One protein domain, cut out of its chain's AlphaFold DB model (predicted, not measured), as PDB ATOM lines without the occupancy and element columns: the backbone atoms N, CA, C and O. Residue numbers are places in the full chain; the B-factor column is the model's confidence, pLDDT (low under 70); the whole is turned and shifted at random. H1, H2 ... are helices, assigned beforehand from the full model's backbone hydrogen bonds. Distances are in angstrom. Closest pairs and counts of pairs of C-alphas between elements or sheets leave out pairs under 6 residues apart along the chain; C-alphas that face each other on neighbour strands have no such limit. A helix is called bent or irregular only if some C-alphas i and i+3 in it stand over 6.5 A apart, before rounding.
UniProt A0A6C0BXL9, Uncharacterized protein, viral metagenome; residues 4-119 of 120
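What this domain is: This is residues 4 to 119 of the 120 residues of an uncharacterized protein of viral metagenome (UniProt A0A6C0BXL9). Five helices run up and down in a bundle whose cross-section is a ring, H1, H2, H3, H4 and H5 in turn, with H5 coming back beside H1 to close it. H3 slants along one side of the ring, meeting H2 near its first residues and H4 near its last. The printed part has 116 residues with five named helices, H1 to H5, and no named strand; the class is all helix. It is compact, with a radius of gyration of the C-alphas of 14.1 A, and elongated, spanning 46 by 26 by 23 A.

Where its parts are: H1, residues 4 to 20, begins at C-alpha 4 (36.784, -0.563, -14.565) and is 24.7 A long; it is only just irregular, C-alphas 12 and 15 being 6.6 A apart. H2 is residues 23 to 37, 21.1 A, and H3 residues 42 to 62, 30.6 A. H4, residues 64 to 85, 32.3 A, is irregular, with C-alphas 65 and 68 7.0 A apart. H5, residues 91 to 117, 37.7 A, ends at C-alpha 117 (31.909, -30.306, -7.475).

How they stand to each other: H1 and H2, a hairpin, touch closest at the C-alphas of Ala 17 and Ala 25, 4.9 A. H2 touches H3 with residues 31 to 35 alone, at a shallow tilt of 25 degrees, opposite ways; the C-alphas of Cys 35 and Leu 44 are closest, 5.7 A. H3 touches H4 with residues 56 to 60 alone, closest at the C-alphas of Cys 60 and Ile 67, 5.3 A. H4 and H5, a hairpin, touch closest at the C-alphas of Met 73 and Val 102, 5.0 A. H5 touches H1 the same way at a shallow tilt of 10 degrees, closest at the C-alphas of Val 99 and Pro 5, 5.9 A. H1 is apart from H3 and H4. Every O i to N i+4 pair is within hydrogen-bond range in H2 and H3, against 11 of 13 in H1, 16 of 18 in H4 and 21 of 23 in H5.

The domain as a whole: The C-alphas farthest apart, of Asn 87 and Met 119, are 46.0 A apart. The printed part has no cut, and its four links are tight. The model's pLDDT is under 70 at residues 117 to 119.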
ATOM      1  N   ILE A   4      35.971   0.228 -15.500       92.56
ATOM      2  CA  ILE A   4      36.784  -0.563 -14.565       92.56
ATOM      3  C   ILE A   4      36.052  -1.859 -14.152       92.56
ATOM      4  O   ILE A   4      36.609  -2.938 -14.366       92.56
ATOM      5  N   PRO A   5      34.792  -1.816 -13.668       91.44
ATOM      6  CA  PRO A   5      34.033  -3.027 -13.348       91.44
ATOM      7  C   PRO A   5      33.715  -3.919 -14.556       91.44
ATOM      8  O   PRO A   5      33.663  -5.136 -14.397       91.44
ATOM      9  N   SER A   6      33.513  -3.347 -15.753       92.50
ATOM     10  CA  SER A   6      33.288  -4.125 -16.985       92.50
ATOM     11  C   SER A   6      34.515  -4.942 -17.385       92.50
ATOM     12  O   SER A   6      34.410  -6.114 -17.727       92.50
ATOM     13  N   VAL A   7      35.698  -4.332 -17.347       94.19
ATOM     14  CA  VAL A   7      36.941  -5.037 -17.683       94.19
ATOM     15  C   VAL A   7      37.232  -6.107 -16.634       94.19
ATOM     16  O   VAL A   7      37.567  -7.240 -16.975       94.19
ATOM     17  N   ALA A   8      37.040  -5.775 -15.357       94.50
ATOM     18  CA  ALA A   8      37.262  -6.706 -14.263       94.50
ATOM     19  C   ALA A   8      36.326  -7.925 -14.312       94.50
ATOM     20  O   ALA A   8      36.806  -9.043 -14.122       94.50
ATOM     21  N   VAL A   9      35.034  -7.765 -14.640       93.12
ATOM     22  CA  VAL A   9      34.125  -8.920 -14.755       93.12
ATOM     23  C   VAL A   9      34.567  -9.879 -15.871       93.12
ATOM     24  O   VAL A   9      34.574 -11.092 -15.663       93.12
ATOM     25  N   CYS A  10      35.041  -9.366 -17.010       94.06
ATOM     26  CA  CYS A  10      35.600 -10.206 -18.074       94.06
ATOM     27  C   CYS A  10      36.847 -10.960 -17.604       94.06
ATOM     28  O   CYS A  10      36.933 -12.177 -17.749       94.06
ATOM     29  N   ILE A  11      37.804 -10.256 -16.993       95.50
ATOM     30  CA  ILE A  11      39.063 -10.861 -16.537       95.50
ATOM     31  C   ILE A  11      38.814 -11.935 -15.473       95.50
ATOM     32  O   ILE A  11      39.482 -12.966 -15.470       95.50
ATOM     33  N   LEU A  12      37.863 -11.711 -14.568       94.94
ATOM     34  CA  LEU A  12      37.621 -12.607 -13.441       94.94
ATOM     35  C   LEU A  12      36.760 -13.818 -13.814       94.94
ATOM     36  O   LEU A  12      37.055 -14.932 -13.383       94.94
ATOM     37  N   PHE A  13      35.701 -13.628 -14.606       93.88
ATOM     38  CA  PHE A  13      34.690 -14.667 -14.817       93.88
ATOM     39  C   PHE A  13      34.797 -15.367 -16.176       93.88
ATOM     40  O   PHE A  13      34.481 -16.556 -16.249       93.88
ATOM     41  N   THR A  14      35.313 -14.725 -17.232       94.62
ATOM     42  CA  THR A  14      35.494 -15.392 -18.537       94.62
ATOM     43  C   THR A  14      36.470 -16.575 -18.471       94.62
ATOM     44  O   THR A  14      36.128 -17.636 -19.000       94.62
ATOM     45  N   PRO A  15      37.625 -16.499 -17.775       94.31
ATOM     46  CA  PRO A  15      38.503 -17.660 -17.633       94.31
ATOM     47  C   PRO A  15      37.846 -18.813 -16.870       94.31
ATOM     48  O   PRO A  15      38.062 -19.974 -17.215       94.31
ATOM     49  N   LEU A  16      37.022 -18.512 -15.858       91.88
ATOM     50  CA  LEU A  16      36.264 -19.528 -15.122       91.88
ATOM     51  C   LEU A  16      35.208 -20.189 -16.013       91.88
ATOM     52  O   LEU A  16      35.055 -21.408 -15.973       91.88
ATOM     53  N   ALA A  17      34.511 -19.401 -16.834       92.56
ATOM     54  CA  ALA A  17      33.547 -19.905 -17.804       92.56
ATOM     55  C   ALA A  17      34.212 -20.844 -18.814       92.56
ATOM     56  O   ALA A  17      33.753 -21.970 -18.985       92.56
ATOM     57  N   TRP A  18      35.319 -20.406 -19.420       92.69
ATOM     58  CA  TRP A  18      36.032 -21.164 -20.446       92.69
ATOM     59  C   TRP A  18      36.658 -22.442 -19.889       92.69
ATOM     60  O   TRP A  18      36.451 -23.528 -20.422       92.69
ATOM     61  N   LYS A  19      37.422 -22.334 -18.795       93.94
ATOM     62  CA  LYS A  19      38.200 -23.457 -18.255       93.94
ATOM     63  C   LYS A  19      37.328 -24.556 -17.649       93.94
ATOM     64  O   LYS A  19      37.710 -25.719 -17.712       93.94
ATOM     65  N   TYR A  20      36.197 -24.193 -17.044       90.25
ATOM     66  CA  TYR A  20      35.336 -25.122 -16.301       90.25
ATOM     67  C   TYR A  20      33.971 -25.350 -16.959       90.25
ATOM     68  O   TYR A  20      33.085 -25.914 -16.323       90.25
ATOM     69  N   ASN A  21      33.774 -24.871 -18.194       88.94
ATOM     70  CA  ASN A  21      32.492 -24.890 -18.910       88.94
ATOM     71  C   ASN A  21      31.301 -24.454 -18.024       88.94
ATOM     72  O   ASN A  21      30.240 -25.080 -17.987       88.94
ATOM     73  N   ASN A  22      31.508 -23.407 -17.217       87.12
ATOM     74  CA  ASN A  22      30.575 -23.038 -16.157       87.12
ATOM     75  C   ASN A  22      29.582 -21.969 -16.635       87.12
ATOM     76  O   ASN A  22      29.904 -20.783 -16.715       87.12
ATOM     77  N   TYR A  23      28.338 -22.382 -16.874       87.88
ATOM     78  CA  TYR A  23      27.245 -21.511 -17.324       87.88
ATOM     79  C   TYR A  23      26.926 -20.353 -16.360       87.88
ATOM     80  O   TYR A  23      26.465 -19.299 -16.794       87.88
ATOM     81  N   ARG A  24      27.211 -20.494 -15.059       86.81
ATOM     82  CA  ARG A  24      27.012 -19.409 -14.080       86.81
ATOM     83  C   ARG A  24      28.049 -18.306 -14.266       86.81
ATOM     84  O   ARG A  24      27.694 -17.136 -14.221       86.81
ATOM     85  N   ALA A  25      29.303 -18.668 -14.541       90.19
ATOM     86  CA  ALA A  25      30.346 -17.702 -14.880       90.19
ATOM     87  C   ALA A  25      30.003 -16.926 -16.168       90.19
ATOM     88  O   ALA A  25      30.215 -15.715 -16.225       90.19
ATOM     89  N   VAL A  26      29.406 -17.596 -17.165       91.31
ATOM     90  CA  VAL A  26      28.886 -16.936 -18.379       91.31
ATOM     91  C   VAL A  26      27.787 -15.935 -18.020       91.31
ATOM     92  O   VAL A  26      27.887 -14.768 -18.389       91.31
ATOM     93  N   ALA A  27      26.774 -16.364 -17.260       89.69
ATOM     94  CA  ALA A  27      25.662 -15.504 -16.857       89.69
ATOM     95  C   ALA A  27      26.131 -14.267 -16.072       89.69
ATOM     96  O   ALA A  27      25.695 -13.157 -16.370       89.69
ATOM     97  N   ILE A  28      27.067 -14.436 -15.129       90.19
ATOM     98  CA  ILE A  28      27.664 -13.329 -14.366       90.19
ATOM     99  C   ILE A  28      28.408 -12.362 -15.292       90.19
ATOM    100  O   ILE A  28      28.241 -11.151 -15.170       90.19
ATOM    101  N   THR A  29      29.191 -12.880 -16.244       92.69
ATOM    102  CA  THR A  29      29.935 -12.046 -17.200       92.69
ATOM    103  C   THR A  29      28.985 -11.208 -18.057       92.69
ATOM    104  O   THR A  29      29.150  -9.994 -18.153       92.69
ATOM    105  N   VAL A  30      27.967 -11.839 -18.650       91.50
ATOM    106  CA  VAL A  30      26.997 -11.163 -19.525       91.50
ATOM    107  C   VAL A  30      26.186 -10.131 -18.743       91.50
ATOM    108  O   VAL A  30      26.089  -8.983 -19.170       91.50
ATOM    109  N   ASN A  31      25.648 -10.507 -17.581       89.38
ATOM    110  CA  ASN A  31      24.864  -9.602 -16.744       89.38
ATOM    111  C   ASN A  31      25.705  -8.408 -16.251       89.38
ATOM    112  O   ASN A  31      25.269  -7.261 -16.353       89.38
ATOM    113  N   GLY A  32      26.941  -8.660 -15.807       87.12
ATOM    114  CA  GLY A  32      27.869  -7.613 -15.380       87.12
ATOM    115  C   GLY A  32      28.210  -6.633 -16.505       87.12
ATOM    116  O   GLY A  32      28.142  -5.421 -16.307       87.12
ATOM    117  N   LEU A  33      28.499  -7.133 -17.711       91.50
ATOM    118  CA  LEU A  33      28.743  -6.285 -18.881       91.50
ATOM    119  C   LEU A  33      27.525  -5.431 -19.237       91.50
ATOM    120  O   LEU A  33      27.655  -4.212 -19.377       91.50
ATOM    121  N   LEU A  34      26.338  -6.041 -19.333       87.56
ATOM    122  CA  LEU A  34      25.104  -5.327 -19.662       87.56
ATOM    123  C   LEU A  34      24.842  -4.185 -18.676       87.56
ATOM    124  O   LEU A  34      24.535  -3.069 -19.100       87.56
ATOM    125  N   CYS A  35      25.029  -4.431 -17.381       86.50
ATOM    126  CA  CYS A  35      24.734  -3.452 -16.339       86.50
ATOM    127  C   CYS A  35      25.791  -2.352 -16.224       86.50
ATOM    128  O   CYS A  35      25.455  -1.183 -16.027       86.50
ATOM    129  N   HIS A  36      27.075  -2.683 -16.370       87.12
ATOM    130  CA  HIS A  36      28.153  -1.698 -16.279       87.12
ATOM    131  C   HIS A  36      28.270  -0.822 -17.537       87.12
ATOM    132  O   HIS A  36      28.614   0.363 -17.435       87.12
ATOM    133  N   MET A  37      27.931  -1.358 -18.715       87.19
ATOM    134  CA  MET A  37      27.904  -0.587 -19.961       87.19
ATOM    135  C   MET A  37      26.679   0.334 -20.043       87.19
ATOM    136  O   MET A  37      26.824   1.490 -20.442       87.19
ATOM    137  N   ASN A  38      25.515  -0.106 -19.552       87.12
ATOM    138  CA  ASN A  38      24.241   0.616 -19.672       87.12
ATOM    139  C   ASN A  38      23.757   1.226 -18.346       87.12
ATOM    140  O   ASN A  38      22.599   1.102 -17.957       87.12
ATOM    141  N   GLU A  39      24.647   1.924 -17.642       79.62
ATOM    142  CA  GLU A  39      24.391   2.469 -16.301       79.62
ATOM    143  C   GLU A  39      23.205   3.460 -16.220       79.62
ATOM    144  O   GLU A  39      22.647   3.671 -15.142       79.62
ATOM    145  N   SER A  40      22.804   4.075 -17.337       82.75
ATOM    146  CA  SER A  40      21.633   4.961 -17.413       82.75
ATOM    147  C   SER A  40      20.299   4.205 -17.423       82.75
ATOM    148  O   SER A  40      19.265   4.799 -17.122       82.75
ATOM    149  N   GLN A  41      20.296   2.904 -17.728       85.81
ATOM    150  CA  GLN A  41      19.080   2.099 -17.785       85.81
ATOM    151  C   GLN A  41      18.753   1.503 -16.414       85.81
ATOM    152  O   GLN A  41      19.314   0.496 -15.983       85.81
ATOM    153  N   ILE A  42      17.793   2.126 -15.733       82.38
ATOM    154  CA  ILE A  42      17.333   1.724 -14.396       82.38
ATOM    155  C   ILE A  42      16.857   0.260 -14.358       82.38
ATOM    156  O   ILE A  42      17.153  -0.453 -13.403       82.38
ATOM    157  N   GLN A  43      16.179  -0.214 -15.408       83.94
ATOM    158  CA  GLN A  43      15.677  -1.594 -15.490       83.94
ATOM    159  C   GLN A  43      16.804  -2.634 -15.392       83.94
ATOM    160  O   GLN A  43      16.671  -3.618 -14.669       83.94
ATOM    161  N   LEU A  44      17.943  -2.391 -16.050       82.12
ATOM    162  CA  LEU A  44      19.089  -3.301 -15.997       82.12
ATOM    163  C   LEU A  44      19.721  -3.339 -14.602       82.12
ATOM    164  O   LEU A  44      20.094  -4.410 -14.140       82.12
ATOM    165  N   LYS A  45      19.754  -2.210 -13.882       79.19
ATOM    166  CA  LYS A  45      20.231  -2.175 -12.488       79.19
ATOM    167  C   LYS A  45      19.366  -3.017 -11.553       79.19
ATOM    168  O   LYS A  45      19.901  -3.731 -10.710       79.19
ATOM    169  N   TYR A  46      18.042  -2.949 -11.690       82.25
ATOM    170  CA  TYR A  46      17.150  -3.791 -10.889       82.25
ATOM    171  C   TYR A  46      17.321  -5.272 -11.226       82.25
ATOM    172  O   TYR A  46      17.409  -6.094 -10.314       82.25
ATOM    173  N   ASN A  47      17.449  -5.603 -12.513       83.06
ATOM    174  CA  ASN A  47      17.715  -6.974 -12.942       83.06
ATOM    175  C   ASN A  47      19.036  -7.500 -12.362       83.06
ATOM    176  O   ASN A  47      19.061  -8.623 -11.868       83.06
ATOM    177  N   ASP A  48      20.098  -6.691 -12.344       81.25
ATOM    178  CA  ASP A  48      21.384  -7.056 -11.739       81.25
ATOM    179  C   ASP A  48      21.247  -7.430 -10.264       81.25
ATOM    180  O   ASP A  48      21.728  -8.473  -9.822       81.25
ATOM    181  N   ILE A  49      20.549  -6.593  -9.492       83.19
ATOM    182  CA  ILE A  49      20.321  -6.822  -8.062       83.19
ATOM    183  C   ILE A  49      19.552  -8.129  -7.854       83.19
ATOM    184  O   ILE A  49      19.955  -8.949  -7.029       83.19
ATOM    185  N   ILE A  50      18.484  -8.350  -8.625       86.31
ATOM    186  CA  ILE A  50      17.674  -9.570  -8.542       86.31
ATOM    187  C   ILE A  50      18.531 -10.801  -8.860       86.31
ATOM    188  O   ILE A  50      18.535 -11.759  -8.084       86.31
ATOM    189  N   TRP A  51      19.305 -10.773  -9.947       84.25
ATOM    190  CA  TRP A  51      20.184 -11.883 -10.315       84.25
ATOM    191  C   TRP A  51      21.247 -12.150  -9.255       84.25
ATOM    192  O   TRP A  51      21.445 -13.305  -8.881       84.25
ATOM    193  N   ASN A  52      21.883 -11.113  -8.709       83.00
ATOM    194  CA  ASN A  52      22.876 -11.262  -7.647       83.00
ATOM    195  C   ASN A  52      22.268 -11.865  -6.370       83.00
ATOM    196  O   ASN A  52      22.899 -12.719  -5.742       83.00
ATOM    197  N   ILE A  53      21.032 -11.500  -6.010       85.31
ATOM    198  CA  ILE A  53      20.300 -12.111  -4.887       85.31
ATOM    199  C   ILE A  53      20.013 -13.589  -5.169       85.31
ATOM    200  O   ILE A  53      20.326 -14.438  -4.332       85.31
ATOM    201  N   ILE A  54      19.472 -13.913  -6.348       86.50
ATOM    202  CA  ILE A  54      19.168 -15.294  -6.749       86.50
ATOM    203  C   ILE A  54      20.442 -16.150  -6.728       86.50
ATOM    204  O   ILE A  54      20.451 -17.229  -6.134       86.50
ATOM    205  N   PHE A  55      21.538 -15.659  -7.314       83.06
ATOM    206  CA  PHE A  55      22.826 -16.352  -7.317       83.06
ATOM    207  C   PHE A  55      23.376 -16.549  -5.910       83.06
ATOM    208  O   PHE A  55      23.868 -17.636  -5.594       83.06
ATOM    209  N   THR A  56      23.281 -15.530  -5.060       82.88
ATOM    210  CA  THR A  56      23.720 -15.619  -3.667       82.88
ATOM    211  C   THR A  56      22.939 -16.704  -2.936       82.88
ATOM    212  O   THR A  56      23.545 -17.613  -2.373       82.88
ATOM    213  N   PHE A  57      21.608 -16.674  -3.012       85.38
ATOM    214  CA  PHE A  57      20.746 -17.643  -2.340       85.38
ATOM    215  C   PHE A  57      20.996 -19.075  -2.830       85.38
ATOM    216  O   PHE A  57      21.243 -19.974  -2.025       85.38
ATOM    217  N   TYR A  58      21.043 -19.274  -4.151       84.00
ATOM    218  CA  TYR A  58      21.345 -20.571  -4.760       84.00
ATOM    219  C   TYR A  58      22.706 -21.121  -4.307       84.00
ATOM    220  O   TYR A  58      22.823 -22.289  -3.930       84.00
ATOM    221  N   THR A  59      23.745 -20.281  -4.311       79.31
ATOM    222  CA  THR A  59      25.102 -20.717  -3.951       79.31
ATOM    223  C   THR A  59      25.212 -21.021  -2.453       79.31
ATOM    224  O   THR A  59      25.873 -21.987  -2.080       79.31
ATOM    225  N   CYS A  60      24.526 -20.260  -1.594       82.06
ATOM    226  CA  CYS A  60      24.470 -20.512  -0.153       82.06
ATOM    227  C   CYS A  60      23.804 -21.855   0.185       82.06
ATOM    228  O   CYS A  60      24.305 -22.566   1.053       82.06
ATOM    229  N   ILE A  61      22.728 -22.227  -0.521       83.75
ATOM    230  CA  ILE A  61      22.071 -23.537  -0.353       83.75
ATOM    231  C   ILE A  61      23.006 -24.670  -0.781       83.75
ATOM    232  O   ILE A  61      23.155 -25.660  -0.068       83.75
ATOM    233  N   LYS A  62      23.651 -24.530  -1.943       80.50
ATOM    234  CA  LYS A  62      24.485 -25.594  -2.517       80.50
ATOM    235  C   LYS A  62      25.808 -25.783  -1.768       80.50
ATOM    236  O   LYS A  62      26.281 -26.906  -1.603       80.50
ATOM    237  N   SER A  63      26.405 -24.687  -1.309       79.56
ATOM    238  CA  SER A  63      27.722 -24.676  -0.679       79.56
ATOM    239  C   SER A  63      27.732 -23.773   0.556       79.56
ATOM    240  O   SER A  63      28.188 -22.632   0.488       79.56
ATOM    241  N   PRO A  64      27.359 -24.298   1.740       80.94
ATOM    242  CA  PRO A  64      27.353 -23.521   2.984       80.94
ATOM    243  C   PRO A  64      28.707 -22.879   3.329       80.94
ATOM    244  O   PRO A  64      28.780 -21.814   3.936       80.94
ATOM    245  N   VAL A  65      29.804 -23.491   2.869       78.75
ATOM    246  CA  VAL A  65      31.179 -22.988   3.034       78.75
ATOM    247  C   VAL A  65      31.370 -21.603   2.402       78.75
ATOM    248  O   VAL A  65      32.224 -20.842   2.865       78.75
ATOM    249  N   VAL A  66      30.587 -21.255   1.370       83.94
ATOM    250  CA  VAL A  66      30.708 -19.960   0.692       83.94
ATOM    251  C   VAL A  66      29.892 -18.834   1.332       83.94
ATOM    252  O   VAL A  66      30.126 -17.671   1.009       83.94
ATOM    253  N   ILE A  67      28.991 -19.145   2.277       85.88
ATOM    254  CA  ILE A  67      28.074 -18.172   2.905       85.88
ATOM    255  C   ILE A  67      28.842 -17.000   3.516       85.88
ATOM    256  O   ILE A  67      28.496 -15.844   3.288       85.88
ATOM    257  N   LYS A  68      29.928 -17.283   4.247       87.19
ATOM    258  CA  LYS A  68      30.744 -16.242   4.890       87.19
ATOM    259  C   LYS A  68      31.333 -15.243   3.889       87.19
ATOM    260  O   LYS A  68      31.432 -14.059   4.191       87.19
ATOM    261  N   TYR A  69      31.696 -15.707   2.693       88.88
ATOM    262  CA  TYR A  69      32.248 -14.851   1.645       88.88
ATOM    263  C   TYR A  69      31.148 -14.053   0.942       88.88
ATOM    264  O   TYR A  69      31.357 -12.885   0.641       88.88
ATOM    265  N   GLN A  70      29.965 -14.643   0.746       87.69
ATOM    266  CA  GLN A  70      28.800 -13.931   0.214       87.69
ATOM    267  C   GLN A  70      28.324 -12.823   1.167       87.69
ATOM    268  O   GLN A  70      28.051 -11.704   0.737       87.69
ATOM    269  N   ALA A  71      28.290 -13.100   2.475       89.00
ATOM    270  CA  ALA A  71      27.967 -12.103   3.493       89.00
ATOM    271  C   ALA A  71      28.994 -10.958   3.510       89.00
ATOM    272  O   ALA A  71      28.613  -9.788   3.527       89.00
ATOM    273  N   LEU A  72      30.290 -11.287   3.437       90.94
ATOM    274  CA  LEU A  72      31.365 -10.298   3.341       90.94
ATOM    275  C   LEU A  72      31.235  -9.433   2.077       90.94
ATOM    276  O   LEU A  72      31.319  -8.211   2.160       90.94
ATOM    277  N   MET A  73      30.985 -10.060   0.926       91.56
ATOM    278  CA  MET A  73      30.758  -9.384  -0.352       91.56
ATOM    279  C   MET A  73      29.597  -8.381  -0.260       91.56
ATOM    280  O   MET A  73      29.741  -7.226  -0.662       91.56
ATOM    281  N   GLY A  74      28.462  -8.803   0.312       90.31
ATOM    282  CA  GLY A  74      27.299  -7.941   0.528       90.31
ATOM    283  C   GLY A  74      27.595  -6.771   1.469       90.31
ATOM    284  O   GLY A  74      27.245  -5.632   1.163       90.31
ATOM    285  N   ALA A  75      28.302  -7.018   2.576       93.50
ATOM    286  CA  ALA A  75      28.697  -5.970   3.514       93.50
ATOM    287  C   ALA A  75      29.614  -4.925   2.857       93.50
ATOM    288  O   ALA A  75      29.363  -3.725   2.975       93.50
ATOM    289  N   ILE A  76      30.635  -5.365   2.112       95.31
ATOM    290  CA  ILE A  76      31.543  -4.463   1.392       95.31
ATOM    291  C   ILE A  76      30.778  -3.640   0.352       95.31
ATOM    292  O   ILE A  76      30.998  -2.433   0.252       95.31
ATOM    293  N   PHE A  77      29.859  -4.262  -0.393       92.94
ATOM    294  CA  PHE A  77      29.028  -3.555  -1.364       92.94
ATOM    295  C   PHE A  77      28.213  -2.432  -0.708       92.94
ATOM    296  O   PHE A  77      28.273  -1.294  -1.170       92.94
ATOM    297  N   LEU A  78      27.508  -2.728   0.390       94.38
ATOM    298  CA  LEU A  78      26.685  -1.744   1.101       94.38
ATOM    299  C   LEU A  78      27.522  -0.592   1.665       94.38
ATOM    300  O   LEU A  78      27.151   0.570   1.507       94.38
ATOM    301  N   ILE A  79      28.671  -0.898   2.275       96.44
ATOM    302  CA  ILE A  79      29.595   0.119   2.792       96.44
ATOM    303  C   ILE A  79      30.110   1.001   1.649       96.44
ATOM    304  O   ILE A  79      30.099   2.223   1.769       96.44
ATOM    305  N   ASN A  80      30.522   0.403   0.529       96.00
ATOM    306  CA  ASN A  80      31.020   1.133  -0.635       96.00
ATOM    307  C   ASN A  80      29.963   2.082  -1.216       96.00
ATOM    308  O   ASN A  80      30.254   3.253  -1.450       96.00
ATOM    309  N   VAL A  81      28.730   1.592  -1.406       92.50
ATOM    310  CA  VAL A  81      27.604   2.412  -1.877       92.50
ATOM    311  C   VAL A  81      27.360   3.563  -0.912       92.50
ATOM    312  O   VAL A  81      27.326   4.713  -1.341       92.50
ATOM    313  N   LYS A  82      27.290   3.283   0.396       96.06
ATOM    314  CA  LYS A  82      27.038   4.321   1.395       96.06
ATOM    315  C   LYS A  82      28.124   5.392   1.399       96.06
ATOM    316  O   LYS A  82      27.790   6.571   1.415       96.06
ATOM    317  N   LEU A  83      29.400   4.998   1.379       96.25
ATOM    318  CA  LEU A  83      30.542   5.920   1.351       96.25
ATOM    319  C   LEU A  83      30.555   6.784   0.086       96.25
ATOM    320  O   LEU A  83      30.911   7.962   0.159       96.25
ATOM    321  N   TYR A  84      30.163   6.213  -1.053       95.31
ATOM    322  CA  TYR A  84      30.044   6.947  -2.306       95.31
ATOM    323  C   TYR A  84      28.879   7.948  -2.270       95.31
ATOM    324  O   TYR A  84      29.075   9.110  -2.607       95.31
ATOM    325  N   GLU A  85      27.702   7.546  -1.777       94.56
ATOM    326  CA  GLU A  85      26.520   8.416  -1.652       94.56
ATOM    327  C   GLU A  85      26.763   9.640  -0.762       94.56
ATOM    328  O   GLU A  85      26.305  10.737  -1.073       94.56
ATOM    329  N   ILE A  86      27.502   9.474   0.339       96.75
ATOM    330  CA  ILE A  86      27.861  10.588   1.232       96.75
ATOM    331  C   ILE A  86      29.111  11.353   0.762       96.75
ATOM    332  O   ILE A  86      29.672  12.135   1.531       96.75
ATOM    333  N   ASN A  87      29.572  11.114  -0.472       95.44
ATOM    334  CA  ASN A  87      30.741  11.741  -1.096       95.44
ATOM    335  C   ASN A  87      32.047  11.607  -0.283       95.44
ATOM    336  O   ASN A  87      32.931  12.458  -0.372       95.44
ATOM    337  N   LYS A  88      32.199  10.543   0.519       97.06
ATOM    338  CA  LYS A  88      33.438  10.268   1.277       97.06
ATOM    339  C   LYS A  88      34.531   9.642   0.417       97.06
ATOM    340  O   LYS A  88      35.702   9.735   0.775       97.06
ATOM    341  N   ILE A  89      34.160   9.001  -0.688       96.69
ATOM    342  CA  ILE A  89      35.084   8.403  -1.653       96.69
ATOM    343  C   ILE A  89      34.734   8.856  -3.066       96.69
ATOM    344  O   ILE A  89      33.570   9.075  -3.395       96.69
ATOM    345  N   SER A  90      35.750   8.978  -3.918       96.38
ATOM    346  CA  SER A  90      35.557   9.312  -5.327       96.38
ATOM    347  C   SER A  90      35.060   8.103  -6.125       96.38
ATOM    348  O   SER A  90      35.208   6.948  -5.714       96.38
ATOM    349  N   ARG A  91      34.505   8.360  -7.313       92.50
ATOM    350  CA  ARG A  91      34.023   7.305  -8.214       92.50
ATOM    351  C   ARG A  91      35.098   6.256  -8.554       92.50
ATOM    352  O   ARG A  91      34.787   5.076  -8.409       92.50
ATOM    353  N   PRO A  92      36.343   6.614  -8.937       95.19
ATOM    354  CA  PRO A  92      37.378   5.613  -9.209       95.19
ATOM    355  C   PRO A  92      37.685   4.727  -7.996       95.19
ATOM    356  O   PRO A  92      37.820   3.516  -8.138       95.19
ATOM    357  N   ILE A  93      37.725   5.309  -6.791       95.94
ATOM    358  CA  ILE A  93      37.942   4.553  -5.549       95.94
ATOM    359  C   ILE A  93      36.783   3.578  -5.313       95.94
ATOM    360  O   ILE A  93      37.018   2.406  -5.025       95.94
ATOM    361  N   SER A  94      35.538   4.031  -5.489       95.94
ATOM    362  CA  SER A  94      34.360   3.172  -5.349       95.94
ATOM    363  C   SER A  94      34.349   2.019  -6.359       95.94
ATOM    364  O   SER A  94      33.980   0.891  -6.022       95.94
ATOM    365  N   GLU A  95      34.792   2.267  -7.594       94.94
ATOM    366  CA  GLU A  95      34.943   1.230  -8.615       94.94
ATOM    367  C   GLU A  95      36.037   0.219  -8.244       94.94
ATOM    368  O   GLU A  95      35.788  -0.982  -8.335       94.94
ATOM    369  N   CYS A  96      37.187   0.660  -7.726       95.75
ATOM    370  CA  CYS A  96      38.227  -0.241  -7.219       95.75
ATOM    371  C   CYS A  96      37.727  -1.104  -6.051       95.75
ATOM    372  O   CYS A  96      37.915  -2.320  -6.066       95.75
ATOM    373  N   ILE A  97      37.045  -0.513  -5.063       95.81
ATOM    374  CA  ILE A  97      36.460  -1.263  -3.939       95.81
ATOM    375  C   ILE A  97      35.449  -2.292  -4.453       95.81
ATOM    376  O   ILE A  97      35.432  -3.427  -3.984       95.81
ATOM    377  N   HIS A  98      34.634  -1.931  -5.444       94.56
ATOM    378  CA  HIS A  98      33.701  -2.868  -6.061       94.56
ATOM    379  C   HIS A  98      34.428  -4.032  -6.758       94.56
ATOM    380  O   HIS A  98      34.045  -5.186  -6.584       94.56
ATOM    381  N   VAL A  99      35.508  -3.775  -7.496       95.69
ATOM    382  CA  VAL A  99      36.277  -4.844  -8.151       95.69
ATOM    383  C   VAL A  99      36.931  -5.771  -7.124       95.69
ATOM    384  O   VAL A  99      36.663  -6.973  -7.112       95.69
ATOM    385  N   PHE A 100      37.757  -5.232  -6.229       94.62
ATOM    386  CA  PHE A 100      38.554  -6.048  -5.307       94.62
ATOM    387  C   PHE A 100      37.739  -6.620  -4.145       94.62
ATOM    388  O   PHE A 100      38.038  -7.703  -3.649       94.62
ATOM    389  N   GLY A 101      36.710  -5.901  -3.709       91.94
ATOM    390  CA  GLY A 101      35.901  -6.253  -2.548       91.94
ATOM    391  C   GLY A 101      34.576  -6.934  -2.879       91.94
ATOM    392  O   GLY A 101      33.983  -7.539  -1.992       91.94
ATOM    393  N   VAL A 102      34.107  -6.872  -4.130       92.50
ATOM    394  CA  VAL A 102      32.872  -7.553  -4.549       92.50
ATOM    395  C   VAL A 102      33.165  -8.585  -5.632       92.50
ATOM    396  O   VAL A 102      33.026  -9.782  -5.387       92.50
ATOM    397  N   GLN A 103      33.633  -8.155  -6.806       93.31
ATOM    398  CA  GLN A 103      33.802  -9.052  -7.955       93.31
ATOM    399  C   GLN A 103      34.862 -10.135  -7.716       93.31
ATOM    400  O   GLN A 103      34.632 -11.299  -8.040       93.31
ATOM    401  N   LEU A 104      36.001  -9.789  -7.105       94.50
ATOM    402  CA  LEU A 104      37.073 -10.745  -6.813       94.50
ATOM    403  C   LEU A 104      36.638 -11.797  -5.781       94.50
ATOM    404  O   LEU A 104      36.914 -12.985  -5.951       94.50
ATOM    405  N   ILE A 105      35.915 -11.374  -4.739       92.25
ATOM    406  CA  ILE A 105      35.347 -12.290  -3.739       92.25
ATOM    407  C   ILE A 105      34.313 -13.206  -4.402       92.25
ATOM    408  O   ILE A 105      34.359 -14.418  -4.201       92.25
ATOM    409  N   GLY A 106      33.440 -12.662  -5.254       91.00
ATOM    410  CA  GLY A 106      32.476 -13.441  -6.034       91.00
ATOM    411  C   GLY A 106      33.140 -14.481  -6.946       91.00
ATOM    412  O   GLY A 106      32.720 -15.639  -6.976       91.00
ATOM    413  N   ALA A 107      34.223 -14.111  -7.634       92.25
ATOM    414  CA  ALA A 107      34.996 -15.030  -8.468       92.25
ATOM    415  C   ALA A 107      35.644 -16.148  -7.637       92.25
ATOM    416  O   ALA A 107      35.587 -17.321  -8.014       92.25
ATOM    417  N   PHE A 108      36.191 -15.814  -6.464       90.56
ATOM    418  CA  PHE A 108      36.734 -16.799  -5.529       90.56
ATOM    419  C   PHE A 108      35.659 -17.764  -5.001       90.56
ATOM    420  O   PHE A 108      35.898 -18.973  -4.952       90.56
ATOM    421  N   CYS A 109      34.467 -17.263  -4.656       88.88
ATOM    422  CA  CYS A 109      33.321 -18.089  -4.265       88.88
ATOM    423  C   CYS A 109      32.961 -19.095  -5.356       88.88
ATOM    424  O   CYS A 109      32.815 -20.286  -5.076       88.88
ATOM    425  N   LEU A 110      32.846 -18.622  -6.598       88.94
ATOM    426  CA  LEU A 110      32.493 -19.468  -7.729       88.94
ATOM    427  C   LEU A 110      33.569 -20.523  -7.993       88.94
ATOM    428  O   LEU A 110      33.244 -21.689  -8.195       88.94
ATOM    429  N   PHE A 111      34.846 -20.145  -7.926       90.00
ATOM    430  CA  PHE A 111      35.959 -21.081  -8.068       90.00
ATOM    431  C   PHE A 111      35.952 -22.171  -6.986       90.00
ATOM    432  O   PHE A 111      36.109 -23.352  -7.300       90.00
ATOM    433  N   LYS A 112      35.734 -21.798  -5.717       85.75
ATOM    434  CA  LYS A 112      35.611 -22.749  -4.599       85.75
ATOM    435  C   LYS A 112      34.436 -23.704  -4.792       85.75
ATOM    436  O   LYS A 112      34.587 -24.891  -4.520       85.75
ATOM    437  N   ASP A 113      33.296 -23.200  -5.258       84.44
ATOM    438  CA  ASP A 113      32.118 -24.023  -5.527       84.44
ATOM    439  C   ASP A 113      32.350 -24.996  -6.695       84.44
ATOM    440  O   ASP A 113      32.049 -26.177  -6.562       84.44
ATOM    441  N   ILE A 114      32.961 -24.539  -7.796       85.81
ATOM    442  CA  ILE A 114      33.360 -25.397  -8.928       85.81
ATOM    443  C   ILE A 114      34.281 -26.520  -8.449       85.81
ATOM    444  O   ILE A 114      34.009 -27.691  -8.683       85.81
ATOM    445  N   LYS A 115      35.341 -26.174  -7.711       81.19
ATOM    446  CA  LYS A 115      36.318 -27.153  -7.223       81.19
ATOM    447  C   LYS A 115      35.734 -28.171  -6.251       81.19
ATOM    448  O   LYS A 115      36.260 -29.272  -6.164       81.19
ATOM    449  N   LYS A 116      34.680 -27.818  -5.516       70.38
ATOM    450  CA  LYS A 116      33.991 -28.751  -4.622       70.38
ATOM    451  C   LYS A 116      33.143 -29.768  -5.397       70.38
ATOM    452  O   LYS A 116      32.966 -30.878  -4.913       70.38
ATOM    453  N   ILE A 117      32.641 -29.399  -6.577       56.22
ATOM    454  CA  ILE A 117      31.909 -30.306  -7.475       56.22
ATOM    455  C   ILE A 117      32.866 -31.328  -8.106       56.22
ATOM    456  O   ILE A 117      32.483 -32.479  -8.238       56.22
ATOM    457  N   ASP A 118      34.113 -30.948  -8.404       52.12
ATOM    458  CA  ASP A 118      35.126 -31.851  -8.988       52.12
ATOM    459  C   ASP A 118      35.699 -32.899  -8.000       52.12
ATOM    460  O   ASP A 118      36.521 -33.724  -8.395       52.12
ATOM    461  N   MET A 119      35.352 -32.836  -6.709       45.62
ATOM    462  CA  MET A 119      35.883 -33.726  -5.657       45.62
ATOM    463  C   MET A 119      34.887 -34.794  -5.173       45.62
ATOM    464  O   MET A 119      35.218 -35.538  -4.250       45.62
TER     465      MET A 119